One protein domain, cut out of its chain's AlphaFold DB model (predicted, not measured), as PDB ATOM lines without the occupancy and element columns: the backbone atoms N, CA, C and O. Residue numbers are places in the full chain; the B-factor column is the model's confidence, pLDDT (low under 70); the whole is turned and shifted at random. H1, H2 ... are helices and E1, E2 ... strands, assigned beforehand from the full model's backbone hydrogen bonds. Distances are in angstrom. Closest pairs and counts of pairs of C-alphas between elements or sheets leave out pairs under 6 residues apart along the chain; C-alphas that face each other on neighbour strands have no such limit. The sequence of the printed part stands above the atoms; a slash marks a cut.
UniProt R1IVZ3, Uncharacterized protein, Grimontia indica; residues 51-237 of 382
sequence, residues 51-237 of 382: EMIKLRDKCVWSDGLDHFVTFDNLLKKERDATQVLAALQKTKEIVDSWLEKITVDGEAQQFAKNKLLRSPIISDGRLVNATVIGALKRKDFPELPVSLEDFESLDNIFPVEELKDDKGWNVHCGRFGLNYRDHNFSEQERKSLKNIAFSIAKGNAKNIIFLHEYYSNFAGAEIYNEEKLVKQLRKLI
ATOM      1  N   GLU A  51      -6.579 -13.866 -31.855       90.69
ATOM      2  CA  GLU A  51      -6.642 -12.847 -30.807       90.69
ATOM      3  C   GLU A  51      -5.296 -12.147 -30.598       90.69
ATOM      4  O   GLU A  51      -5.263 -10.942 -30.338       90.69
ATOM      5  N   MET A  52      -4.190 -12.879 -30.745       90.44
ATOM      6  CA  MET A  52      -2.838 -12.338 -30.649       90.44
ATOM      7  C   MET A  52      -2.502 -11.489 -31.874       90.44
ATOM      8  O   MET A  52      -1.903 -10.426 -31.727       90.44
ATOM      9  N   ILE A  53      -2.950 -11.901 -33.060       89.62
ATOM     10  CA  ILE A  53      -2.788 -11.120 -34.294       89.62
ATOM     11  C   ILE A  53      -3.550  -9.798 -34.176       89.62
ATOM     12  O   ILE A  53      -2.967  -8.734 -34.363       89.62
ATOM     13  N   LYS A  54      -4.810  -9.846 -33.727       90.00
ATOM     14  CA  LYS A  54      -5.620  -8.647 -33.446       90.00
ATOM     15  C   LYS A  54      -5.006  -7.750 -32.374       90.00
ATOM     16  O   LYS A  54      -5.202  -6.539 -32.409       90.00
ATOM     17  N   LEU A  55      -4.330  -8.326 -31.379       89.75
ATOM     18  CA  LEU A  55      -3.617  -7.558 -30.360       89.75
ATOM     19  C   LEU A  55      -2.373  -6.888 -30.947       89.75
ATOM     20  O   LEU A  55      -2.163  -5.702 -30.708       89.75
ATOM     21  N   ARG A  56      -1.593  -7.613 -31.753       88.88
ATOM     22  CA  ARG A  56      -0.439  -7.064 -32.469       88.88
ATOM     23  C   ARG A  56      -0.855  -5.930 -33.395       88.88
ATOM     24  O   ARG A  56      -0.168  -4.924 -33.437       88.88
ATOM     25  N   ASP A  57      -1.981  -6.046 -34.095       86.75
ATOM     26  CA  ASP A  57      -2.479  -4.988 -34.989       86.75
ATOM     27  C   ASP A  57      -2.801  -3.671 -34.259       86.75
ATOM     28  O   ASP A  57      -2.881  -2.618 -34.890       86.75
ATOM     29  N   LYS A  58      -2.964  -3.708 -32.930       85.94
ATOM     30  CA  LYS A  58      -3.098  -2.506 -32.093       85.94
ATOM     31  C   LYS A  58      -1.758  -1.906 -31.675       85.94
ATOM     32  O   LYS A  58      -1.754  -0.782 -31.201       85.94
ATOM     33  N   CYS A  59      -0.663  -2.647 -31.810       85.81
ATOM     34  CA  CYS A  59       0.677  -2.237 -31.408       85.81
ATOM     35  C   CYS A  59       1.376  -1.587 -32.605       85.81
ATOM     36  O   CYS A  59       1.849  -2.267 -33.515       85.81
ATOM     37  N   VAL A  60       1.432  -0.257 -32.630       82.38
ATOM     38  CA  VAL A  60       1.896   0.513 -33.800       82.38
ATOM     39  C   VAL A  60       3.400   0.353 -34.047       82.38
ATOM     40  O   VAL A  60       3.879   0.550 -35.165       82.38
ATOM     41  N   TRP A  61       4.151   0.023 -32.999       81.25
ATOM     42  CA  TRP A  61       5.613  -0.060 -33.009       81.25
ATOM     43  C   TRP A  61       6.157  -1.455 -33.296       81.25
ATOM     44  O   TRP A  61       7.358  -1.598 -33.526       81.25
ATOM     45  N   SER A  62       5.287  -2.463 -33.277       81.75
ATOM     46  CA  SER A  62       5.654  -3.855 -33.470       81.75
ATOM     47  C   SER A  62       5.401  -4.294 -34.908       81.75
ATOM     48  O   SER A  62       4.385  -3.971 -35.525       81.75
ATOM     49  N   ASP A  63       6.343  -5.063 -35.450       79.44
ATOM     50  CA  ASP A  63       6.217  -5.636 -36.785       79.44
ATOM     51  C   ASP A  63       5.037  -6.610 -36.894       79.44
ATOM     52  O   ASP A  63       4.565  -7.189 -35.914       79.44
ATOM     53  N   GLY A  64       4.669  -6.892 -38.146       81.38
ATOM     54  CA  GLY A  64       3.768  -7.971 -38.519       81.38
ATOM     55  C   GLY A  64       4.032  -9.303 -37.799       81.38
ATOM     56  O   GLY A  64       5.179  -9.666 -37.525       81.38
ATOM     57  N   LEU A  65       2.958 -10.043 -37.541       84.62
ATOM     58  CA  LEU A  65       2.917 -11.399 -37.006       84.62
ATOM     59  C   LEU A  65       2.028 -12.224 -37.937       84.62
ATOM     60  O   LEU A  65       0.860 -11.866 -38.128       84.62
ATOM     61  N   ASP A  66       2.616 -13.261 -38.526       85.19
ATOM     62  CA  ASP A  66       1.949 -14.202 -39.425       85.19
ATOM     63  C   ASP A  66       1.221 -15.288 -38.622       85.19
ATOM     64  O   ASP A  66       1.526 -15.508 -37.450       85.19
ATOM     65  N   HIS A  67       0.267 -15.987 -39.245       85.31
ATOM     66  CA  HIS A  67      -0.479 -17.062 -38.571       85.31
ATOM     67  C   HIS A  67       0.402 -18.266 -38.224       85.31
ATOM     68  O   HIS A  67       0.140 -18.950 -37.242       85.31
ATOM     69  N   PHE A  68       1.454 -18.518 -39.002       87.50
ATOM     70  CA  PHE A  68       2.400 -19.602 -38.760       87.50
ATOM     71  C   PHE A  68       3.810 -19.035 -38.751       87.50
ATOM     72  O   PHE A  68       4.258 -18.454 -39.737       87.50
ATOM     73  N   VAL A  69       4.514 -19.208 -37.637       86.00
ATOM     74  CA  VAL A  69       5.884 -18.710 -37.467       86.00
ATOM     75  C   VAL A  69       6.774 -19.788 -36.871       86.00
ATOM     76  O   VAL A  69       6.333 -20.615 -36.078       86.00
ATOM     77  N   THR A  70       8.053 -19.786 -37.241       86.69
ATOM     78  CA  THR A  70       9.044 -20.650 -36.590       86.69
ATOM     79  C   THR A  70       9.265 -20.206 -35.145       86.69
ATOM     80  O   THR A  70       9.171 -19.016 -34.829       86.69
ATOM     81  N   PHE A  71       9.605 -21.150 -34.266       84.25
ATOM     82  CA  PHE A  71       9.904 -20.861 -32.862       84.25
ATOM     83  C   PHE A  71      10.984 -19.779 -32.682       84.25
ATOM     84  O   PHE A  71      10.817 -18.864 -31.878       84.25
ATOM     85  N   ASP A  72      12.048 -19.810 -33.488       82.06
ATOM     86  CA  ASP A  72      13.115 -18.800 -33.444       82.06
ATOM     87  C   ASP A  72      12.627 -17.401 -33.837       82.06
ATOM     88  O   ASP A  72      13.014 -16.398 -33.227       82.06
ATOM     89  N   ASN A  73      11.743 -17.314 -34.834       86.06
ATOM     90  CA  ASN A  73      11.121 -16.044 -35.195       86.06
ATOM     91  C   ASN A  73      10.204 -15.552 -34.075       86.06
ATOM     92  O   ASN A  73      10.191 -14.355 -33.798       86.06
ATOM     93  N   LEU A  74       9.483 -16.449 -33.397       88.06
ATOM     94  CA  LEU A  74       8.645 -16.096 -32.254       88.06
ATOM     95  C   LEU A  74       9.477 -15.532 -31.088       88.06
ATOM     96  O   LEU A  74       9.130 -14.481 -30.549       88.06
ATOM     97  N   LEU A  75      10.615 -16.161 -30.764       87.50
ATOM     98  CA  LEU A  75      11.586 -15.648 -29.785       87.50
ATOM     99  C   LEU A  75      12.103 -14.257 -30.172       87.50
ATOM    100  O   LEU A  75      12.193 -13.359 -29.336       87.50
ATOM    101  N   LYS A  76      12.431 -14.057 -31.453       89.31
ATOM    102  CA  LYS A  76      12.879 -12.754 -31.954       89.31
ATOM    103  C   LYS A  76      11.788 -11.689 -31.802       89.31
ATOM    104  O   LYS A  76      12.083 -10.595 -31.331       89.31
ATOM    105  N   LYS A  77      10.539 -12.012 -32.147       90.75
ATOM    106  CA  LYS A  77       9.394 -11.095 -32.026       90.75
ATOM    107  C   LYS A  77       9.128 -10.698 -30.574       90.75
ATOM    108  O   LYS A  77       8.900  -9.523 -30.315       90.75
ATOM    109  N   GLU A  78       9.209 -11.637 -29.629       92.56
ATOM    110  CA  GLU A  78       9.088 -11.335 -28.194       92.56
ATOM    111  C   GLU A  78      10.190 -10.385 -27.715       92.56
ATOM    112  O   GLU A  78       9.910  -9.412 -27.007       92.56
ATOM    113  N   ARG A  79      11.431 -10.620 -28.151       90.81
ATOM    114  CA  ARG A  79      12.569  -9.766 -27.810       90.81
ATOM    115  C   ARG A  79      12.400  -8.354 -28.364       90.81
ATOM    116  O   ARG A  79      12.680  -7.390 -27.650       90.81
ATOM    117  N   ASP A  80      11.988  -8.235 -29.622       91.06
ATOM    118  CA  ASP A  80      11.799  -6.948 -30.292       91.06
ATOM    119  C   ASP A  80      10.659  -6.157 -29.620       91.06
ATOM    120  O   ASP A  80      10.862  -5.001 -29.243       91.06
ATOM    121  N   ALA A  81       9.520  -6.803 -29.334       91.44
ATOM    122  CA  ALA A  81       8.407  -6.200 -28.592       91.44
ATOM    123  C   ALA A  81       8.824  -5.759 -27.174       91.44
ATOM    124  O   ALA A  81       8.511  -4.655 -26.734       91.44
ATOM    125  N   THR A  82       9.625  -6.567 -26.470       91.88
ATOM    126  CA  THR A  82      10.159  -6.206 -25.145       91.88
ATOM    127  C   THR A  82      11.078  -4.979 -25.204       91.88
ATOM    128  O   THR A  82      11.051  -4.135 -24.306       91.88
ATOM    129  N   GLN A  83      11.891  -4.841 -26.257       92.19
ATOM    130  CA  GLN A  83      12.745  -3.659 -26.441       92.19
ATOM    131  C   GLN A  83      11.927  -2.400 -26.726       92.19
ATOM    132  O   GLN A  83      12.225  -1.343 -26.164       92.19
ATOM    133  N   VAL A  84      10.899  -2.517 -27.568       91.38
ATOM    134  CA  VAL A  84       9.947  -1.436 -27.849       91.38
ATOM    135  C   VAL A  84       9.253  -0.996 -26.564       91.38
ATOM    136  O   VAL A  84       9.274   0.191 -26.240       91.38
ATOM    137  N   LEU A  85       8.722  -1.945 -25.790       93.06
ATOM    138  CA  LEU A  85       8.081  -1.686 -24.505       93.06
ATOM    139  C   LEU A  85       9.004  -0.913 -23.553       93.06
ATOM    140  O   LEU A  85       8.622   0.135 -23.031       93.06
ATOM    141  N   ALA A  86      10.239  -1.387 -23.370       92.62
ATOM    142  CA  ALA A  86      11.212  -0.732 -22.497       92.62
ATOM    143  C   ALA A  86      11.558   0.690 -22.974       92.62
ATOM    144  O   ALA A  86      11.723   1.604 -22.160       92.62
ATOM    145  N   ALA A  87      11.655   0.900 -24.289       91.38
ATOM    146  CA  ALA A  87      11.908   2.215 -24.866       91.38
ATOM    147  C   ALA A  87      10.725   3.173 -24.643       91.38
ATOM    148  O   ALA A  87      10.935   4.312 -24.221       91.38
ATOM    149  N   LEU A  88       9.487   2.706 -24.852       92.38
ATOM    150  CA  LEU A  88       8.269   3.482 -24.604       92.38
ATOM    151  C   LEU A  88       8.138   3.878 -23.132       92.38
ATOM    152  O   LEU A  88       7.923   5.057 -22.850       92.38
ATOM    153  N   GLN A  89       8.322   2.927 -22.206       94.62
ATOM    154  CA  GLN A  89       8.277   3.172 -20.761       94.62
ATOM    155  C   GLN A  89       9.305   4.230 -20.348       94.62
ATOM    156  O   GLN A  89       8.949   5.235 -19.732       94.62
ATOM    157  N   LYS A  90      10.565   4.060 -20.766       93.69
ATOM    158  CA  LYS A  90      11.646   4.999 -20.448       93.69
ATOM    159  C   LYS A  90      11.370   6.402 -20.989       93.69
ATOM    160  O   LYS A  90      11.542   7.388 -20.277       93.69
ATOM    161  N   THR A  91      10.968   6.526 -22.253       93.19
ATOM    162  CA  THR A  91      10.713   7.847 -22.839       93.19
ATOM    163  C   THR A  91       9.454   8.483 -22.258       93.19
ATOM    164  O   THR A  91       9.445   9.695 -22.058       93.19
ATOM    165  N   LYS A  92       8.416   7.703 -21.927       94.94
ATOM    166  CA  LYS A  92       7.237   8.212 -21.213       94.94
ATOM    167  C   LYS A  92       7.615   8.781 -19.847       94.94
ATOM    168  O   LYS A  92       7.243   9.912 -19.569       94.94
ATOM    169  N   GLU A  93       8.419   8.072 -19.058       95.25
ATOM    170  CA  GLU A  93       8.905   8.561 -17.759       95.25
ATOM    171  C   GLU A  93       9.679   9.886 -17.894       95.25
ATOM    172  O   GLU A  93       9.452  10.835 -17.141       95.25
ATOM    173  N   ILE A  94      10.555   9.990 -18.901       94.25
ATOM    174  CA  ILE A  94      11.299  11.224 -19.199       94.25
ATOM    175  C   ILE A  94      10.346  12.378 -19.548       94.25
ATOM    176  O   ILE A  94      10.556  13.508 -19.101       94.25
ATOM    177  N   VAL A  95       9.316  12.104 -20.353       95.00
ATOM    178  CA  VAL A  95       8.319  13.097 -20.767       95.00
ATOM    179  C   VAL A  95       7.450  13.538 -19.596       95.00
ATOM    180  O   VAL A  95       7.306  14.741 -19.391       95.00
ATOM    181  N   ASP A  96       6.949  12.604 -18.794       95.00
ATOM    182  CA  ASP A  96       6.109  12.891 -17.631       95.00
ATOM    183  C   ASP A  96       6.885  13.703 -16.587       95.00
ATOM    184  O   ASP A  96       6.423  14.760 -16.158       95.00
ATOM    185  N   SER A  97       8.133  13.321 -16.289       93.44
ATOM    186  CA  SER A  97       9.006  14.095 -15.391       93.44
ATOM    187  C   SER A  97       9.280  15.511 -15.908       93.44
ATOM    188  O   SER A  97       9.465  16.449 -15.126       93.44
ATOM    189  N   TRP A  98       9.363  15.689 -17.228       92.81
ATOM    190  CA  TRP A  98       9.541  17.008 -17.827       92.81
ATOM    191  C   TRP A  98       8.259  17.845 -17.755       92.81
ATOM    192  O   TRP A  98       8.339  19.020 -17.395       92.81
ATOM    193  N   LEU A  99       7.098  17.248 -18.041       92.56
ATOM    194  CA  LEU A  99       5.788  17.896 -17.937       92.56
ATOM    195  C   LEU A  99       5.521  18.370 -16.503       92.56
ATOM    196  O   LEU A  99       5.212  19.542 -16.303       92.56
ATOM    197  N   GLU A 100       5.751  17.517 -15.501       91.75
ATOM    198  CA  GLU A 100       5.598  17.866 -14.081       91.75
ATOM    199  C   GLU A 100       6.428  19.095 -13.687       91.75
ATOM    200  O   GLU A 100       5.918  20.022 -13.056       91.75
ATOM    201  N   LYS A 101       7.701  19.147 -14.105       88.81
ATOM    202  CA  LYS A 101       8.591  20.287 -13.821       88.81
ATOM    203  C   LYS A 101       8.089  21.583 -14.449       88.81
ATOM    204  O   LYS A 101       8.256  22.651 -13.871       88.81
ATOM    205  N   ILE A 102       7.486  21.508 -15.632       86.50
ATOM    206  CA  ILE A 102       7.001  22.695 -16.335       86.50
ATOM    207  C   ILE A 102       5.720  23.238 -15.732       86.50
ATOM    208  O   ILE A 102       5.597  24.456 -15.629       86.50
ATOM    209  N   THR A 103       4.822  22.368 -15.279       77.31
ATOM    210  CA  THR A 103       3.608  22.776 -14.564       77.31
ATOM    211  C   THR A 103       3.944  23.569 -13.296       77.31
ATOM    212  O   THR A 103       3.248  24.524 -12.965       77.31
ATOM    213  N   VAL A 104       5.048  23.232 -12.617       73.12
ATOM    214  CA  VAL A 104       5.533  23.952 -11.423       73.12
ATOM    215  C   VAL A 104       6.123  25.331 -11.760       73.12
ATOM    216  O   VAL A 104       5.968  26.269 -10.981       73.12
ATOM    217  N   ASP A 105       6.768  25.478 -12.918       67.62
ATOM    218  CA  ASP A 105       7.443  26.717 -13.335       67.62
ATOM    219  C   ASP A 105       6.483  27.822 -13.846       67.62
ATOM    220  O   ASP A 105       6.908  28.968 -14.009       67.62
ATOM    221  N   GLY A 106       5.211  27.495 -14.112       60.69
ATOM    222  CA  GLY A 106       4.185  28.418 -14.620       60.69
ATOM    223  C   GLY A 106       4.131  28.571 -16.152       60.69
ATOM    224  O   GLY A 106       5.051  28.195 -16.885       60.69
ATOM    225  N   GLU A 107       3.022  29.129 -16.655       61.66
ATOM    226  CA  GLU A 107       2.752  29.291 -18.093       61.66
ATOM    227  C   GLU A 107       3.498  30.496 -18.694       61.66
ATOM    228  O   GLU A 107       3.021  31.631 -18.679       61.66
ATOM    229  N   ALA A 108       4.672  30.256 -19.280       72.31
ATOM    230  CA  ALA A 108       5.270  31.199 -20.225       72.31
ATOM    231  C   ALA A 108       4.622  31.036 -21.610       72.31
ATOM    232  O   ALA A 108       4.345  29.917 -22.028       72.31
ATOM    233  N   GLN A 109       4.438  32.122 -22.368       80.44
ATOM    234  CA  GLN A 109       3.965  32.044 -23.762       80.44
ATOM    235  C   GLN A 109       5.014  31.399 -24.692       80.44
ATOM    236  O   GLN A 109       4.673  30.707 -25.653       80.44
ATOM    237  N   GLN A 110       6.298  31.591 -24.376       89.62
ATOM    238  CA  GLN A 110       7.440  31.122 -25.153       89.62
ATOM    239  C   GLN A 110       8.502  30.510 -24.229       89.62
ATOM    240  O   GLN A 110       8.885  31.111 -23.222       89.62
ATOM    241  N   PHE A 111       9.013  29.325 -24.562       89.88
ATOM    242  CA  PHE A 111      10.129  28.728 -23.831       89.88
ATOM    243  C   PHE A 111      11.449  29.402 -24.183       89.88
ATOM    244  O   PHE A 111      11.764  29.587 -25.347       89.88
ATOM    245  N   ALA A 112      12.296  29.668 -23.189       88.69
ATOM    246  CA  ALA A 112      13.676  30.068 -23.453       88.69
ATOM    247  C   ALA A 112      14.470  28.931 -24.126       88.69
ATOM    248  O   ALA A 112      14.272  27.752 -23.819       88.69
ATOM    249  N   LYS A 113      15.460  29.288 -24.960       89.25
ATOM    250  CA  LYS A 113      16.320  28.342 -25.700       89.25
ATOM    251  C   LYS A 113      16.850  27.183 -24.853       89.25
ATOM    252  O   LYS A 113      16.778  26.033 -25.270       89.25
ATOM    253  N   ASN A 114      17.358  27.468 -23.653       87.69
ATOM    254  CA  ASN A 114      17.924  26.444 -22.769       87.69
ATOM    255  C   ASN A 114      16.870  25.465 -22.236       87.69
ATOM    256  O   ASN A 114      17.165  24.281 -22.085       87.69
ATOM    257  N   LYS A 115      15.652  25.945 -21.954       87.88
ATOM    258  CA  LYS A 115      14.532  25.104 -21.507       87.88
ATOM    259  C   LYS A 115      14.053  24.216 -22.654       87.88
ATOM    260  O   LYS A 115      13.859  23.020 -22.467       87.88
ATOM    261  N   LEU A 116      13.992  24.786 -23.854       89.00
ATOM    262  CA  LEU A 116      13.607  24.088 -25.069       89.00
ATOM    263  C   LEU A 116      14.621  23.006 -25.489       89.00
ATOM    264  O   LEU A 116      14.221  21.879 -25.755       89.00
ATOM    265  N   LEU A 117      15.929  23.284 -25.447       90.44
ATOM    266  CA  LEU A 117      16.983  22.288 -25.723       90.44
ATOM    267  C   LEU A 117      16.950  21.074 -24.781       90.44
ATOM    268  O   LEU A 117      17.465  20.014 -25.126       90.44
ATOM    269  N   ARG A 118      16.375  21.233 -23.583       89.19
ATOM    270  CA  ARG A 118      16.205  20.154 -22.600       89.19
ATOM    271  C   ARG A 118      14.865  19.431 -22.729       89.19
ATOM    272  O   ARG A 118      14.656  18.462 -22.006       89.19
ATOM    273  N   SER A 119      13.973  19.887 -23.608       91.06
ATOM    274  CA  SER A 119      12.700  19.209 -23.845       91.06
ATOM    275  C   SER A 119      12.921  17.839 -24.492       91.06
ATOM    276  O   SER A 119      13.772  17.732 -25.381       91.06
ATOM    277  N   PRO A 120      12.174  16.800 -24.078       92.06
ATOM    278  CA  PRO A 120      12.287  15.455 -24.636       92.06
ATOM    279  C   PRO A 120      12.191  15.409 -26.164       92.06
ATOM    280  O   PRO A 120      12.973  14.703 -26.791       92.06
ATOM    281  N   ILE A 121      11.319  16.213 -26.788       91.06
ATOM    282  CA  ILE A 121      11.182  16.273 -28.257       91.06
ATOM    283  C   ILE A 121      12.451  16.764 -28.984       91.06
ATOM    284  O   ILE A 121      12.614  16.508 -30.179       91.06
ATOM    285  N   ILE A 122      13.362  17.449 -28.283       89.81
ATOM    286  CA  ILE A 122      14.631  17.947 -28.831       89.81
ATOM    287  C   ILE A 122      15.821  17.101 -28.369       89.81
ATOM    288  O   ILE A 122      16.691  16.789 -29.178       89.81
ATOM    289  N   SER A 123      15.881  16.742 -27.086       86.25
ATOM    290  CA  SER A 123      17.028  16.044 -26.493       86.25
ATOM    291  C   SER A 123      17.061  14.545 -26.813       86.25
ATOM    292  O   SER A 123      18.143  14.006 -27.041       86.25
ATOM    293  N   ASP A 124      15.896  13.892 -26.881       78.75
ATOM    294  CA  ASP A 124      15.732  12.464 -27.200       78.75
ATOM    295  C   ASP A 124      14.453  12.225 -28.027       78.75
ATOM    296  O   ASP A 124      13.666  11.299 -27.829       78.75
ATOM    297  N   GLY A 125      14.202  13.133 -28.971       75.12
ATOM    298  CA  GLY A 125      12.903  13.259 -29.626       75.12
ATOM    299  C   GLY A 125      12.566  12.182 -30.643       75.12
ATOM    300  O   GLY A 125      11.625  12.377 -31.404       75.12
ATOM    301  N   ARG A 126      13.325  11.086 -30.745       85.62
ATOM    302  CA  ARG A 126      13.101  10.076 -31.793       85.62
ATOM    303  C   ARG A 126      11.710   9.468 -31.681       85.62
ATOM    304  O   ARG A 126      10.971   9.501 -32.657       85.62
ATOM    305  N   LEU A 127      11.352   8.980 -30.494       86.31
ATOM    306  CA  LEU A 127      10.048   8.372 -30.228       86.31
ATOM    307  C   LEU A 127       8.925   9.413 -30.261       86.31
ATOM    308  O   LEU A 127       7.926   9.190 -30.930       86.31
ATOM    309  N   VAL A 128       9.126  10.588 -29.652       89.12
ATOM    310  CA  VAL A 128       8.128  11.674 -29.662       89.12
ATOM    311  C   VAL A 128       7.808  12.125 -31.091       89.12
ATOM    312  O   VAL A 128       6.645  12.147 -31.491       89.12
ATOM    313  N   ASN A 129       8.829  12.425 -31.899       88.94
ATOM    314  CA  ASN A 129       8.625  12.826 -33.289       88.94
ATOM    315  C   ASN A 129       8.060  11.672 -34.127       88.94
ATOM    316  O   ASN A 129       7.192  11.910 -34.959       88.94
ATOM    317  N   ALA A 130       8.495  10.427 -33.916       89.19
ATOM    318  CA  ALA A 130       7.942   9.284 -34.639       89.19
ATOM    319  C   ALA A 130       6.463   9.026 -34.295       89.19
ATOM    320  O   ALA A 130       5.697   8.731 -35.210       89.19
ATOM    321  N   THR A 131       6.027   9.242 -33.048       91.31
ATOM    322  CA  THR A 131       4.603   9.228 -32.669       91.31
ATOM    323  C   THR A 131       3.815  10.278 -33.444       91.31
ATOM    324  O   THR A 131       2.807   9.955 -34.068       91.31
ATOM    325  N   VAL A 132       4.293  11.525 -33.457       91.62
ATOM    326  CA  VAL A 132       3.623  12.646 -34.137       91.62
ATOM    327  C   VAL A 132       3.556  12.423 -35.651       91.62
ATOM    328  O   VAL A 132       2.494  12.541 -36.257       91.62
ATOM    329  N   ILE A 133       4.672  12.045 -36.276       90.62
ATOM    330  CA  ILE A 133       4.725  11.763 -37.715       90.62
ATOM    331  C   ILE A 133       3.882  10.532 -38.067       90.62
ATOM    332  O   ILE A 133       3.217  10.520 -39.102       90.62
ATOM    333  N   GLY A 134       3.895   9.496 -37.225       89.69
ATOM    334  CA  GLY A 134       3.052   8.313 -37.383       89.69
ATOM    335  C   GLY A 134       1.568   8.666 -37.342       89.69
ATOM    336  O   GLY A 134       0.808   8.185 -38.179       89.69
ATOM    337  N   ALA A 135       1.180   9.563 -36.438       90.56
ATOM    338  CA  ALA A 135      -0.189  10.038 -36.331       90.56
ATOM    339  C   ALA A 135      -0.638  10.851 -37.560       90.56
ATOM    340  O   ALA A 135      -1.686  10.608 -38.160       90.56
ATOM    341  N   LEU A 136       0.222  11.751 -38.045       91.69
ATOM    342  CA  LEU A 136      -0.034  12.480 -39.292       91.69
ATOM    343  C   LEU A 136      -0.198  11.527 -40.488       91.69
ATOM    344  O   LEU A 136      -1.103  11.705 -41.296       91.69
ATOM    345  N   LYS A 137       0.609  10.460 -40.577       90.44
ATOM    346  CA  LYS A 137       0.457   9.430 -41.625       90.44
ATOM    347  C   LYS A 137      -0.879   8.688 -41.548       90.44
ATOM    348  O   LYS A 137      -1.425   8.337 -42.590       90.44
ATOM    349  N   ARG A 138      -1.395   8.449 -40.339       88.88
ATOM    350  CA  ARG A 138      -2.696   7.797 -40.110       88.88
ATOM    351  C   ARG A 138      -3.886   8.753 -40.190       88.88
ATOM    352  O   ARG A 138      -5.018   8.278 -40.193       88.88
ATOM    353  N   LYS A 139      -3.640  10.064 -40.306       89.94
ATOM    354  CA  LYS A 139      -4.663  11.123 -40.300       89.94
ATOM    355  C   LYS A 139      -5.485  11.149 -39.004       89.94
ATOM    356  O   LYS A 139      -6.669  11.469 -39.019       89.94
ATOM    357  N   ASP A 140      -4.852  10.791 -37.889       89.62
ATOM    358  CA  ASP A 140      -5.447  10.760 -36.545       89.62
ATOM    359  C   ASP A 140      -4.812  11.805 -35.602       89.62
ATOM    360  O   ASP A 140      -5.093  11.823 -34.401       89.62
ATOM    361  N   PHE A 141      -3.948  12.682 -36.130       93.00
ATOM    362  CA  PHE A 141      -3.284  13.709 -35.336       93.00
ATOM    363  C   PHE A 141      -4.252  14.857 -34.994       93.00
ATOM    364  O   PHE A 141      -4.827  15.453 -35.910       93.00
ATOM    365  N   PRO A 142      -4.426  15.198 -33.705       92.44
ATOM    366  CA  PRO A 142      -5.300  16.290 -33.289       92.44
ATOM    367  C   PRO A 142      -4.745  17.658 -33.702       92.44
ATOM    368  O   PRO A 142      -3.539  17.842 -33.869       92.44
ATOM    369  N   GLU A 143      -5.628  18.646 -33.832       92.19
ATOM    370  CA  GLU A 143      -5.207  20.026 -34.074       92.19
ATOM    371  C   GLU A 143      -4.421  20.581 -32.879       92.19
ATOM    372  O   GLU A 143      -4.724  20.298 -31.717       92.19
ATOM    373  N   LEU A 144      -3.385  21.370 -33.173       94.25
ATOM    374  CA  LEU A 144      -2.577  22.020 -32.145       94.25
ATOM    375  C   LEU A 144      -3.384  23.123 -31.432       94.25
ATOM    376  O   LEU A 144      -4.139  23.832 -32.099       94.25
ATOM    377  N   PRO A 145      -3.182  23.344 -30.117       93.75
ATOM    378  CA  PRO A 145      -3.936  24.340 -29.349       93.75
ATOM    379  C   PRO A 145      -3.803  25.783 -29.842       93.75
ATOM    380  O   PRO A 145      -4.668  26.607 -29.557       93.75
ATOM    381  N   VAL A 146      -2.696  26.112 -30.512       93.69
ATOM    382  CA  VAL A 146      -2.411  27.452 -31.030       93.69
ATOM    383  C   VAL A 146      -2.092  27.363 -32.522       93.69
ATOM    384  O   VAL A 146      -1.232  26.574 -32.938       93.69
ATOM    385  N   SER A 147      -2.779  28.172 -33.329       93.31
ATOM    386  CA  SER A 147      -2.552  28.256 -34.775       93.31
ATOM    387  C   SER A 147      -1.249  28.997 -35.088       93.31
ATOM    388  O   SER A 147      -0.740  29.739 -34.250       93.31
ATOM    389  N   LEU A 148      -0.686  28.795 -36.282       91.12
ATOM    390  CA  LEU A 148       0.581  29.433 -36.657       91.12
ATOM    391  C   LEU A 148       0.459  30.962 -36.659       91.12
ATOM    392  O   LEU A 148       1.383  31.658 -36.242       91.12
ATOM    393  N   GLU A 149      -0.692  31.461 -37.097       91.81
ATOM    394  CA  GLU A 149      -1.036  32.874 -37.187       91.81
ATOM    395  C   GLU A 149      -0.990  33.555 -35.805       91.81
ATOM    396  O   GLU A 149      -0.507  34.680 -35.677       91.81
ATOM    397  N   ASP A 150      -1.401  32.845 -34.749       89.56
ATOM    398  CA  ASP A 150      -1.484  33.382 -33.382       89.56
ATOM    399  C   ASP A 150      -0.116  33.563 -32.702       89.56
ATOM    400  O   ASP A 150      -0.002  34.278 -31.702       89.56
ATOM    401  N   PHE A 151       0.937  32.909 -33.205       89.75
ATOM    402  CA  PHE A 151       2.296  33.034 -32.661       89.75
ATOM    403  C   PHE A 151       3.343  33.412 -33.709       89.75
ATOM    404  O   PHE A 151       4.549  33.345 -33.446       89.75
ATOM    405  N   GLU A 152       2.912  33.870 -34.882       87.00
ATOM    406  CA  GLU A 152       3.810  34.304 -35.950       87.00
ATOM    407  C   GLU A 152       4.687  35.489 -35.517       87.00
ATOM    408  O   GLU A 152       5.842  35.582 -35.931       87.00
ATOM    409  N   SER A 153       4.197  36.330 -34.605       86.81
ATOM    410  CA  SER A 153       4.927  37.472 -34.043       86.81
ATOM    411  C   SER A 153       6.072  37.101 -33.093       86.81
ATOM    412  O   SER A 153       6.885  37.967 -32.777       86.81
ATOM    413  N   LEU A 154       6.167  35.843 -32.635       88.69
ATOM    414  CA  LEU A 154       7.257  35.413 -31.754       88.69
ATOM    415  C   LEU A 154       8.592  35.348 -32.502       88.69
ATOM    416  O   LEU A 154       8.674  34.818 -33.615       88.69
ATOM    417  N   ASP A 155       9.660  35.796 -31.846       89.69
ATOM    418  CA  ASP A 155      11.014  35.684 -32.380       89.69
ATOM    419  C   ASP A 155      11.454  34.219 -32.504       89.69
ATOM    420  O   ASP A 155      11.174  33.374 -31.648       89.69
ATOM    421  N   ASN A 156      12.188  33.914 -33.575       90.38
ATOM    422  CA  ASN A 156      12.753  32.586 -33.780       90.38
ATOM    423  C   ASN A 156      13.881  32.323 -32.771       90.38
ATOM    424  O   ASN A 156      14.885  33.034 -32.727       90.38
ATOM    425  N   ILE A 157      13.753  31.238 -32.010       92.19
ATOM    426  CA  ILE A 157      14.797  30.725 -31.112       92.19
ATOM    427  C   ILE A 157      15.801  29.878 -31.891       92.19
ATOM    428  O   ILE A 157      17.012  29.918 -31.634       92.19
ATOM    429  N   PHE A 158      15.281  29.094 -32.833       93.25
ATOM    430  CA  PHE A 158      16.053  28.294 -33.767       93.25
ATOM    431  C   PHE A 158      15.762  28.740 -35.199       93.25
ATOM    432  O   PHE A 158      14.608  29.016 -35.529       93.25
ATOM    433  N   PRO A 159      16.781  28.777 -36.072       93.00
ATOM    434  CA  PRO A 159      16.557  28.926 -37.501       93.00
ATOM    435  C   PRO A 159      15.679  27.787 -38.029       93.00
ATOM    436  O   PRO A 159      15.877  26.629 -37.656       93.00
ATOM    437  N   VAL A 160      14.741  28.114 -38.916       92.69
ATOM    438  CA  VAL A 160      13.924  27.147 -39.653       92.69
ATOM    439  C   VAL A 160      14.083  27.404 -41.146       92.69
ATOM    440  O   VAL A 160      13.992  28.546 -41.591       92.69
ATOM    441  N   GLU A 161      14.365  26.347 -41.902       91.88
ATOM    442  CA  GLU A 161      14.524  26.380 -43.357       91.88
ATOM    443  C   GLU A 161      13.450  25.497 -43.999       91.88
ATOM    444  O   GLU A 161      13.188  24.383 -43.537       91.88
ATOM    445  N   GLU A 162      12.819  25.988 -45.061       89.44
ATOM    446  CA  GLU A 162      11.968  25.169 -45.922       89.44
ATOM    447  C   GLU A 162      12.849  24.354 -46.873       89.44
ATOM    448  O   GLU A 162      13.794  24.865 -47.476       89.44
ATOM    449  N   LEU A 163      12.591  23.051 -46.969       85.50
ATOM    450  CA  LEU A 163      13.397  22.166 -47.803       85.50
ATOM    451  C   LEU A 163      13.186  22.504 -49.286       85.50
ATOM    452  O   LEU A 163      12.062  22.747 -49.704       85.50
ATOM    453  N   LYS A 164      14.258  22.436 -50.091       73.38
ATOM    454  CA  LYS A 164      14.317  22.872 -51.508       73.38
ATOM    455  C   LYS A 164      13.238  22.319 -52.457       73.38
ATOM    456  O   LYS A 164      13.086  22.860 -53.545       73.38
ATOM    457  N   ASP A 165      12.514  21.278 -52.055       74.00
ATOM    458  CA  ASP A 165      11.434  20.661 -52.833       74.00
ATOM    459  C   ASP A 165      10.026  21.027 -52.316       74.00
ATOM    460  O   ASP A 165       9.063  20.363 -52.693       74.00
ATOM    461  N   ASP A 166       9.890  21.996 -51.398       64.69
ATOM    462  CA  ASP A 166       8.649  22.328 -50.663       64.69
ATOM    463  C   ASP A 166       8.052  21.147 -49.869       64.69
ATOM    464  O   ASP A 166       6.908  21.167 -49.411       64.69
ATOM    465  N   LYS A 167       8.850  20.093 -49.663       80.31
ATOM    466  CA  LYS A 167       8.458  18.840 -49.002       80.31
ATOM    467  C   LYS A 167       8.841  18.811 -47.525       80.31
ATOM    468  O   LYS A 167       9.275  17.774 -47.016       80.31
ATOM    469  N   GLY A 168       8.719  19.941 -46.833       88.50
ATOM    470  CA  GLY A 168       8.854  20.003 -45.379       88.50
ATOM    471  C   GLY A 168       9.805  21.071 -44.852       88.50
ATOM    472  O   GLY A 168      10.252  21.953 -45.581       88.50
ATOM    473  N   TRP A 169      10.126  20.965 -43.563       92.56
ATOM    474  CA  TRP A 169      10.868  21.978 -42.810       92.56
ATOM    475  C   TRP A 169      12.009  21.364 -42.006       92.56
ATOM    476  O   TRP A 169      11.904  20.252 -41.487       92.56
ATOM    477  N   ASN A 170      13.099  22.110 -41.864       92.12
ATOM    478  CA  ASN A 170      14.238  21.741 -41.037       92.12
ATOM    479  C   ASN A 170      14.457  22.791 -39.946       92.12
ATOM    480  O   ASN A 170      14.715  23.955 -40.245       92.12
ATOM    481  N   VAL A 171      14.368  22.382 -38.680       92.56
ATOM    482  CA  VAL A 171      14.612  23.259 -37.528       92.56
ATOM    483  C   VAL A 171      16.023  23.018 -37.003       92.56
ATOM    484  O   VAL A 171      16.357  21.915 -36.570       92.56
ATOM    485  N   HIS A 172      16.867  24.046 -37.030       91.94
ATOM    486  CA  HIS A 172      18.285  23.949 -36.686       91.94
ATOM    487  C   HIS A 172      18.521  24.201 -35.190       91.94
ATOM    488  O   HIS A 172      18.704  25.333 -34.741       91.94
ATOM    489  N   CYS A 173      18.609  23.130 -34.402       88.12
ATOM    490  CA  CYS A 173      18.808  23.173 -32.947       88.12
ATOM    491  C   CYS A 173      20.291  23.289 -32.525       88.12
ATOM    492  O   CYS A 173      20.692  22.842 -31.449       88.12
ATOM    493  N   GLY A 174      21.138  23.898 -33.361       83.50
ATOM    494  CA  GLY A 174      22.579  24.035 -33.129       83.50
ATOM    495  C   GLY A 174      23.387  22.918 -33.788       83.50
ATOM    496  O   GLY A 174      23.676  22.997 -34.975       83.50
ATOM    497  N   ARG A 175      23.794  21.892 -33.023       81.38
ATOM    498  CA  ARG A 175      24.648  20.793 -33.536       81.38
ATOM    499  C   ARG A 175      23.891  19.735 -34.346       81.38
ATOM    500  O   ARG A 175      24.520  18.874 -34.949       81.38
ATOM    501  N   PHE A 176      22.565  19.783 -34.336       84.50
ATOM    502  CA  PHE A 176      21.690  18.865 -35.057       84.50
ATOM    503  C   PHE A 176      20.465  19.620 -35.583       84.50
ATOM    504  O   PHE A 176      20.178  20.736 -35.141       84.50
ATOM    505  N   GLY A 177      19.762  19.010 -36.536       85.19
ATOM    506  CA  GLY A 177      18.510  19.523 -37.086       85.19
ATOM    507  C   GLY A 177      17.372  18.529 -36.884       85.19
ATOM    508  O   GLY A 177      17.587  17.318 -36.955       85.19
ATOM    509  N   LEU A 178      16.175  19.048 -36.626       88.69
ATOM    510  CA  LEU A 178      14.934  18.280 -36.624       88.69
ATOM    511  C   LEU A 178      14.282  18.421 -37.997       88.69
ATOM    512  O   LEU A 178      13.924  19.523 -38.410       88.69
ATOM    513  N   ASN A 179      14.162  17.300 -38.706       89.19
ATOM    514  CA  ASN A 179      13.673  17.271 -40.076       89.19
ATOM    515  C   ASN A 179      12.222  16.778 -40.121       89.19
ATOM    516  O   ASN A 179      11.944  15.613 -39.838       89.19
ATOM    517  N   TYR A 180      11.319  17.672 -40.508       89.25
ATOM    518  CA  TYR A 180       9.891  17.437 -40.665       89.25
ATOM    519  C   TYR A 180       9.572  17.294 -42.153       89.25
ATOM    520  O   TYR A 180       9.220  18.272 -42.808       89.25
ATOM    521  N   ARG A 181       9.739  16.082 -42.696       88.38
ATOM    522  CA  ARG A 181       9.492  15.793 -44.118       88.38
ATOM    523  C   ARG A 181       8.016  15.563 -44.400       88.38
ATOM    524  O   ARG A 181       7.331  14.872 -43.647       88.38
ATOM    525  N   ASP A 182       7.573  16.074 -45.536       85.50
ATOM    526  CA  ASP A 182       6.290  15.739 -46.131       85.50
ATOM    527  C   ASP A 182       6.352  14.320 -46.723       85.50
ATOM    528  O   ASP A 182       7.220  13.997 -47.541       85.50
ATOM    529  N   HIS A 183       5.434  13.459 -46.286       83.88
ATOM    530  CA  HIS A 183       5.293  12.080 -46.745       83.88
ATOM    531  C   HIS A 183       4.090  11.908 -47.689       83.88
ATOM    532  O   HIS A 183       3.374  10.911 -47.592       83.88
ATOM    533  N   ASN A 184       3.880  12.864 -48.604       84.38
ATOM    534  CA  ASN A 184       2.674  12.996 -49.436       84.38
ATOM    535  C   ASN A 184       1.416  13.234 -48.586       84.38
ATOM    536  O   ASN A 184       0.361  12.636 -48.804       84.38
ATOM    537  N   PHE A 185       1.567  14.085 -47.580       88.56
ATOM    538  CA  PHE A 185       0.505  14.533 -46.701       88.56
ATOM    539  C   PHE A 185      -0.537  15.355 -47.463       88.56
ATOM    540  O   PHE A 185      -0.230  16.009 -48.463       88.56
ATOM    541  N   SER A 186      -1.792  15.317 -47.005       88.75
ATOM    542  CA  SER A 186      -2.797  16.237 -47.531       88.75
ATOM    543  C   SER A 186      -2.492  17.659 -47.061       88.75
ATOM    544  O   SER A 186      -1.638  17.891 -46.201       88.75
ATOM    545  N   GLU A 187      -3.211  18.636 -47.610       89.94
ATOM    546  CA  GLU A 187      -3.033  20.038 -47.239       89.94
ATOM    547  C   GLU A 187      -3.191  20.266 -45.724       89.94
ATOM    548  O   GLU A 187      -2.445  21.053 -45.139       89.94
ATOM    549  N   GLN A 188      -4.109  19.540 -45.074       89.88
ATOM    550  CA  GLN A 188      -4.336  19.646 -43.634       89.88
ATOM    551  C   GLN A 188      -3.152  19.098 -42.830       89.88
ATOM    552  O   GLN A 188      -2.643  19.792 -41.952       89.88
ATOM    553  N   GLU A 189      -2.646  17.899 -43.143       91.75
ATOM    554  CA  GLU A 189      -1.496  17.358 -42.406       91.75
ATOM    555  C   GLU A 189      -0.210  18.143 -42.699       91.75
ATOM    556  O   GLU A 189       0.618  18.312 -41.803       91.75
ATOM    557  N   ARG A 190      -0.060  18.707 -43.906       91.44
ATOM    558  CA  ARG A 190       1.044  19.623 -44.234       91.44
ATOM    559  C   ARG A 190       0.961  20.924 -43.426       91.44
ATOM    560  O   ARG A 190       1.992  21.393 -42.941       91.44
ATOM    561  N   LYS A 191      -0.240  21.483 -43.225       91.81
ATOM    562  CA  LYS A 191      -0.474  22.633 -42.328       91.81
ATOM    563  C   LYS A 191      -0.104  22.303 -40.881       91.81
ATOM    564  O   LYS A 191       0.629  23.072 -40.260       91.81
ATOM    565  N   SER A 192      -0.521  21.145 -40.370       93.88
ATOM    566  CA  SER A 192      -0.146  20.684 -39.026       93.88
ATOM    567  C   SER A 192       1.364  20.493 -38.889       93.88
ATOM    568  O   SER A 192       1.957  20.979 -37.929       93.88
ATOM    569  N   LEU A 193       2.015  19.869 -39.877       93.69
ATOM    570  CA  LEU A 193       3.467  19.677 -39.900       93.69
ATOM    571  C   LEU A 193       4.221  21.018 -39.880       93.69
ATOM    572  O   LEU A 193       5.191  21.166 -39.133       93.69
ATOM    573  N   LYS A 194       3.740  22.014 -40.639       93.94
ATOM    574  CA  LYS A 194       4.265  23.387 -40.604       93.94
ATOM    575  C   LYS A 194       4.116  23.993 -39.212       93.94
ATOM    576  O   LYS A 194       5.089  24.494 -38.655       93.94
ATOM    577  N   ASN A 195       2.916  23.925 -38.638       95.06
ATOM    578  CA  ASN A 195       2.634  24.478 -37.316       95.06
ATOM    579  C   ASN A 195       3.539  23.836 -36.239       95.06
ATOM    580  O   ASN A 195       4.122  24.547 -35.421       95.06
ATOM    581  N   ILE A 196       3.781  22.521 -36.305       95.50
ATOM    582  CA  ILE A 196       4.729  21.816 -35.423       95.50
ATOM    583  C   ILE A 196       6.152  22.370 -35.580       95.50
ATOM    584  O   ILE A 196       6.769  22.768 -34.590       95.50
ATOM    585  N   ALA A 197       6.674  22.432 -36.809       94.69
ATOM    586  CA  ALA A 197       8.042  22.890 -37.060       94.69
ATOM    587  C   ALA A 197       8.265  24.323 -36.549       94.69
ATOM    588  O   ALA A 197       9.249  24.603 -35.860       94.69
ATOM    589  N   PHE A 198       7.316  25.222 -36.815       95.19
ATOM    590  CA  PHE A 198       7.383  26.604 -36.347       95.19
ATOM    591  C   PHE A 198       7.153  26.736 -34.839       95.19
ATOM    592  O   PHE A 198       7.792  27.579 -34.213       95.19
ATOM    593  N   SER A 199       6.322  25.882 -34.231       95.12
ATOM    594  CA  SER A 199       6.164  25.823 -32.771       95.12
ATOM    595  C   SER A 199       7.490  25.503 -32.086       95.12
ATOM    596  O   SER A 199       7.833  26.141 -31.094       95.12
ATOM    597  N   ILE A 200       8.282  24.583 -32.646       94.44
ATOM    598  CA  ILE A 200       9.623  24.260 -32.144       94.44
ATOM    599  C   ILE A 200      10.617  25.384 -32.450       94.44
ATOM    600  O   ILE A 200      11.385  25.772 -31.574       94.44
ATOM    601  N   ALA A 201      10.596  25.955 -33.656       94.69
ATOM    602  CA  ALA A 201      11.516  27.029 -34.039       94.69
ATOM    603  C   ALA A 201      11.335  28.300 -33.193       94.69
ATOM    604  O   ALA A 201      12.317  28.918 -32.775       94.69
ATOM    605  N   LYS A 202      10.083  28.664 -32.904       94.69
ATOM    606  CA  LYS A 202       9.706  29.825 -32.090       94.69
ATOM    607  C   LYS A 202       9.580  29.492 -30.605       94.69
ATOM    608  O   LYS A 202       9.498  30.403 -29.800       94.69
ATOM    609  N   GLY A 203       9.584  28.221 -30.208       92.69
ATOM    610  CA  GLY A 203       9.430  27.809 -28.811       92.69
ATOM    611  C   GLY A 203       8.051  28.089 -28.219       92.69
ATOM    612  O   GLY A 203       7.976  28.442 -27.044       92.69
ATOM    613  N   ASN A 204       6.976  27.953 -29.000       94.19
ATOM    614  CA  ASN A 204       5.606  28.131 -28.513       94.19
ATOM    615  C   ASN A 204       5.309  27.121 -27.392       94.19
ATOM    616  O   ASN A 204       5.255  25.915 -27.634       94.19
ATOM    617  N   ALA A 205       5.121  27.605 -26.163       92.31
ATOM    618  CA  ALA A 205       5.064  26.720 -25.006       92.31
ATOM    619  C   ALA A 205       3.833  25.805 -25.022       92.31
ATOM    620  O   ALA A 205       3.970  24.612 -24.764       92.31
ATOM    621  N   LYS A 206       2.657  26.337 -25.381       92.81
ATOM    622  CA  LYS A 206       1.390  25.587 -25.393       92.81
ATOM    623  C   LYS A 206       1.421  24.426 -26.382       92.81
ATOM    624  O   LYS A 206       1.116  23.300 -26.006       92.81
ATOM    625  N   ASN A 207       1.860  24.674 -27.614       94.81
ATOM    626  CA  ASN A 207       1.967  23.626 -28.629       94.81
ATOM    627  C   ASN A 207       3.032  22.591 -28.256       94.81
ATOM    628  O   ASN A 207       2.832  21.398 -28.463       94.81
ATOM    629  N   ILE A 208       4.154  23.016 -27.672       94.19
ATOM    630  CA  ILE A 208       5.205  22.086 -27.252       94.19
ATOM    631  C   ILE A 208       4.728  21.211 -26.093       94.19
ATOM    632  O   ILE A 208       4.940  20.004 -26.150       94.19
ATOM    633  N   ILE A 209       4.086  21.778 -25.067       94.06
ATOM    634  CA  ILE A 209       3.496  21.009 -23.960       94.06
ATOM    635  C   ILE A 209       2.497  19.995 -24.518       94.06
ATOM    636  O   ILE A 209       2.628  18.807 -24.245       94.06
ATOM    637  N   PHE A 210       1.604  20.436 -25.406       95.00
ATOM    638  CA  PHE A 210       0.626  19.565 -26.047       95.00
ATOM    639  C   PHE A 210       1.259  18.386 -26.795       95.00
ATOM    640  O   PHE A 210       0.787  17.263 -26.676       95.00
ATOM    641  N   LEU A 211       2.353  18.594 -27.538       95.56
ATOM    642  CA  LEU A 211       3.050  17.497 -28.225       95.56
ATOM    643  C   LEU A 211       3.605  16.452 -27.245       95.56
ATOM    644  O   LEU A 211       3.599  15.256 -27.542       95.56
ATOM    645  N   HIS A 212       4.073  16.894 -26.077       95.31
ATOM    646  CA  HIS A 212       4.559  16.009 -25.021       95.31
ATOM    647  C   HIS A 212       3.405  15.280 -24.320       95.31
ATOM    648  O   HIS A 212       3.499  14.074 -24.107       95.31
ATOM    649  N   GLU A 213       2.301  15.966 -24.020       94.75
ATOM    650  CA  GLU A 213       1.084  15.357 -23.462       94.75
ATOM    651  C   GLU A 213       0.474  14.334 -24.426       94.75
ATOM    652  O   GLU A 213       0.132  13.222 -24.025       94.75
ATOM    653  N   TYR A 214       0.403  14.672 -25.716       94.94
ATOM    654  CA  TYR A 214      -0.054  13.771 -26.769       94.94
ATOM    655  C   TYR A 214       0.792  12.496 -26.806       94.94
ATOM    656  O   TYR A 214       0.244  11.394 -26.774       94.94
ATOM    657  N   TYR A 215       2.124  12.632 -26.801       95.06
ATOM    658  CA  TYR A 215       3.019  11.480 -26.710       95.06
ATOM    659  C   TYR A 215       2.794  10.678 -25.425       95.06
ATOM    660  O   TYR A 215       2.699   9.459 -25.493       95.06
ATOM    661  N   SER A 216       2.707  11.338 -24.269       94.75
ATOM    662  CA  SER A 216       2.546  10.669 -22.975       94.75
ATOM    663  C   SER A 216       1.266   9.831 -22.907       94.75
ATOM    664  O   SER A 216       1.303   8.683 -22.448       94.75
ATOM    665  N   ASN A 217       0.157  10.375 -23.413       93.56
ATOM    666  CA  ASN A 217      -1.130   9.688 -23.487       93.56
ATOM    667  C   ASN A 217      -1.088   8.516 -24.474       93.56
ATOM    668  O   ASN A 217      -1.516   7.411 -24.141       93.56
ATOM    669  N   PHE A 218      -0.523   8.735 -25.665       92.38
ATOM    670  CA  PHE A 218      -0.348   7.689 -26.671       92.38
ATOM    671  C   PHE A 218       0.535   6.545 -26.153       92.38
ATOM    672  O   PHE A 218       0.145   5.383 -26.215       92.38
ATOM    673  N   ALA A 219       1.690   6.870 -25.567       93.06
ATOM    674  CA  ALA A 219       2.610   5.893 -25.000       93.06
ATOM    675  C   ALA A 219       1.959   5.090 -23.867       93.06
ATOM    676  O   ALA A 219       2.212   3.898 -23.767       93.06
ATOM    677  N   GLY A 220       1.091   5.696 -23.050       91.81
ATOM    678  CA  GLY A 220       0.345   4.969 -22.017       91.81
ATOM    679  C   GLY A 220      -0.542   3.855 -22.588       91.81
ATOM    680  O   GLY A 220      -0.535   2.741 -22.066       91.81
ATOM    681  N   ALA A 221      -1.264   4.132 -23.677       90.44
ATOM    682  CA  ALA A 221      -2.084   3.127 -24.356       90.44
ATOM    683  C   ALA A 221      -1.228   2.047 -25.042       90.44
ATOM    684  O   ALA A 221      -1.532   0.858 -24.929       90.44
ATOM    685  N   GLU A 222      -0.137   2.445 -25.700       91.62
ATOM    686  CA  GLU A 222       0.766   1.508 -26.379       91.62
ATOM    687  C   GLU A 222       1.508   0.598 -25.398       91.62
ATOM    688  O   GLU A 222       1.588  -0.600 -25.640       91.62
ATOM    689  N   ILE A 223       1.982   1.119 -24.260       94.44
ATOM    690  CA  ILE A 223       2.632   0.322 -23.207       94.44
ATOM    691  C   ILE A 223       1.704  -0.799 -22.737       94.44
ATOM    692  O   ILE A 223       2.132  -1.945 -22.655       94.44
ATOM    693  N   TYR A 224       0.423  -0.503 -22.500       93.25
ATOM    694  CA  TYR A 224      -0.551  -1.521 -22.102       93.25
ATOM    695  C   TYR A 224      -0.726  -2.618 -23.168       93.25
ATOM    696  O   TYR A 224      -0.785  -3.809 -22.843       93.25
ATOM    697  N   ASN A 225      -0.815  -2.230 -24.445       92.56
ATOM    698  CA  ASN A 225      -0.963  -3.179 -25.550       92.56
ATOM    699  C   ASN A 225       0.297  -4.045 -25.723       92.56
ATOM    700  O   ASN A 225       0.177  -5.267 -25.829       92.56
ATOM    701  N   GLU A 226       1.481  -3.430 -25.679       93.12
ATOM    702  CA  GLU A 226       2.778  -4.101 -25.807       93.12
ATOM    703  C   GLU A 226       3.057  -5.040 -24.624       93.12
ATOM    704  O   GLU A 226       3.451  -6.186 -24.826       93.12
ATOM    705  N   GLU A 227       2.763  -4.633 -23.384       94.06
ATOM    706  CA  GLU A 227       2.855  -5.514 -22.208       94.06
ATOM    707  C   GLU A 227       1.985  -6.759 -22.368       94.06
ATOM    708  O   GLU A 227       2.413  -7.885 -22.085       94.06
ATOM    709  N   LYS A 228       0.753  -6.571 -22.852       94.12
ATOM    710  CA  LYS A 228      -0.156  -7.683 -23.111       94.12
ATOM    711  C   LYS A 228       0.374  -8.577 -24.232       94.12
ATOM    712  O   LYS A 228       0.287  -9.797 -24.095       94.12
ATOM    713  N   LEU A 229       0.918  -8.002 -25.305       93.38
ATOM    714  CA  LEU A 229       1.491  -8.747 -26.425       93.38
ATOM    715  C   LEU A 229       2.688  -9.584 -25.968       93.38
ATOM    716  O   LEU A 229       2.683 -10.794 -26.173       93.38
ATOM    717  N   VAL A 230       3.652  -8.978 -25.272       92.81
ATOM    718  CA  VAL A 230       4.827  -9.664 -24.712       92.81
ATOM    719  C   VAL A 230       4.401 -10.820 -23.811       92.81
ATOM    720  O   VAL A 230       4.904 -11.932 -23.955       92.81
ATOM    721  N   LYS A 231       3.424 -10.605 -22.922       90.69
ATOM    722  CA  LYS A 231       2.921 -11.668 -22.041       90.69
ATOM    723  C   LYS A 231       2.330 -12.843 -22.825       90.69
ATOM    724  O   LYS A 231       2.573 -13.995 -22.474       90.69
ATOM    725  N   GLN A 232       1.557 -12.563 -23.872       91.25
ATOM    726  CA  GLN A 232       0.956 -13.601 -24.710       91.25
ATOM    727  C   GLN A 232       2.005 -14.330 -25.560       91.25
ATOM    728  O   GLN A 232       1.964 -15.556 -25.639       91.25
ATOM    729  N   LEU A 233       2.978 -13.609 -26.128       91.38
ATOM    730  CA  LEU A 233       4.103 -14.195 -26.860       91.38
ATOM    731  C   LEU A 233       4.919 -15.122 -25.958       91.38
ATOM    732  O   LEU A 233       5.161 -16.266 -26.331       91.38
ATOM    733  N   ARG A 234       5.273 -14.678 -24.744       89.06
ATOM    734  CA  ARG A 234       5.984 -15.508 -23.757       89.06
ATOM    735  C   ARG A 234       5.220 -16.773 -23.426       89.06
ATOM    736  O   ARG A 234       5.801 -17.850 -23.469       89.06
ATOM    737  N   LYS A 235       3.922 -16.653 -23.144       87.75
ATOM    738  CA  LYS A 235       3.069 -17.810 -22.875       87.75
ATOM    739  C   LYS A 235       3.107 -18.803 -24.038       87.75
ATOM    740  O   LYS A 235       3.334 -19.988 -23.823       87.75
ATOM    741  N   LEU A 236       2.962 -18.315 -25.269       89.25
ATOM    742  CA  LEU A 236       2.972 -19.161 -26.456       89.25
ATOM    743  C   LEU A 236       4.338 -19.827 -26.692       89.25
ATOM    744  O   LEU A 236       4.387 -21.006 -27.038       89.25
ATOM    745  N   ILE A 237       5.442 -19.105 -26.476       89.06
ATOM    746  CA  ILE A 237       6.810 -19.648 -26.525       89.06
ATOM    747  C   ILE A 237       6.950 -20.780 -25.508       89.06
ATOM    748  O   ILE A 237       7.359 -21.882 -25.854       89.06
TER     749      ILE A 237
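What this domain is: This is residues 51 to 237 of the 382 residues of an uncharacterized protein of Grimontia indica (UniProt R1IVZ3). Two long helices, H2 and H7, run side by side in opposite ways along the length of the domain, with a head at one end. In this head a three-stranded sheet is covered on one face by H6, while H5 packs crosswise on H7; near the other end the short helix H1 packs on H7. The 187 printed residues hold seven named helices and four named strands, in the order H1 E1 H2 H3 H4 H5 E2 E3 E4 H6 H7; the sheet, E2 - E3 - E4, is antiparallel, and the class is mostly helix. The whole is compact, with a radius of gyration of the C-alphas of 18.4 A and spans of 57 by 40 by 29 A.

Where its parts are: H1 is residues 51 to 56, with C-alpha 51 at (-6.642, -12.847, -30.807). E1 is residues 68 to 70 and pairs with no named strand. H2, residues 71 to 105, measures 51.5 A and ends at C-alpha 105, (7.443, 26.717, -13.335). H3 is residues 113 to 117, H4 residues 120 to 123, and H5 residues 126 to 138, 18.0 A long. E2 is residues 160 to 162, E3 168 to 172 and E4 177 to 181. H6, residues 187 to 202, measures 22.1 A; H7, residues 205 to 237, measures 46.4 A and ends at C-alpha 237, (6.810, -19.648, -26.525).

How they stand to each other: H7 is the hub, touching H1, H2, H5 and H6. With residues 225 to 232 alone it touches H1, closest at the C-alphas of Leu 55 and Leu 229, 6.6 A, at a steep tilt of 39 degrees, opposite ways. H2 touches H7 at a shallow tilt of 28 degrees, opposite ways, closest at the C-alphas of Lys 92 and Ser 216, 5.6 A. H5 touches H7 about perpendicular at 89 degrees, closest at the C-alphas of Val 128 and Tyr 215, 5.9 A. H6 touches H7 at 68 degrees, a steep tilt only just short of about perpendicular, closest at the C-alphas of Ser 199 and Asn 207, 6.3 A. H4 touches H2, closest at the C-alphas of Val 95 and Pro 120, 6.0 A; H3 is near H6. E2, E3 and E4 form a meander, each strand the antiparallel neighbour of the one before, with N 161 and O 170 at 2.9 A and N 180 and O 169 at 2.8 A. H6 makes two layers with the sheet, at a height of 9.0 A, and runs along the strands; H5 only grazes the sheet. In H1, H2, H3, H5, H6 and H7 every O i to N i+4 pair is within hydrogen-bond range; H4 is too short for one.

The domain as a whole: The C-alphas farthest apart, of Phe 71 and Ser 153, are 58.6 A apart. The printed part has no cut; the links H1 to E1 and H5 to E2 are long. Residues 105 to 107 and residue 166 are under 70 in pLDDT.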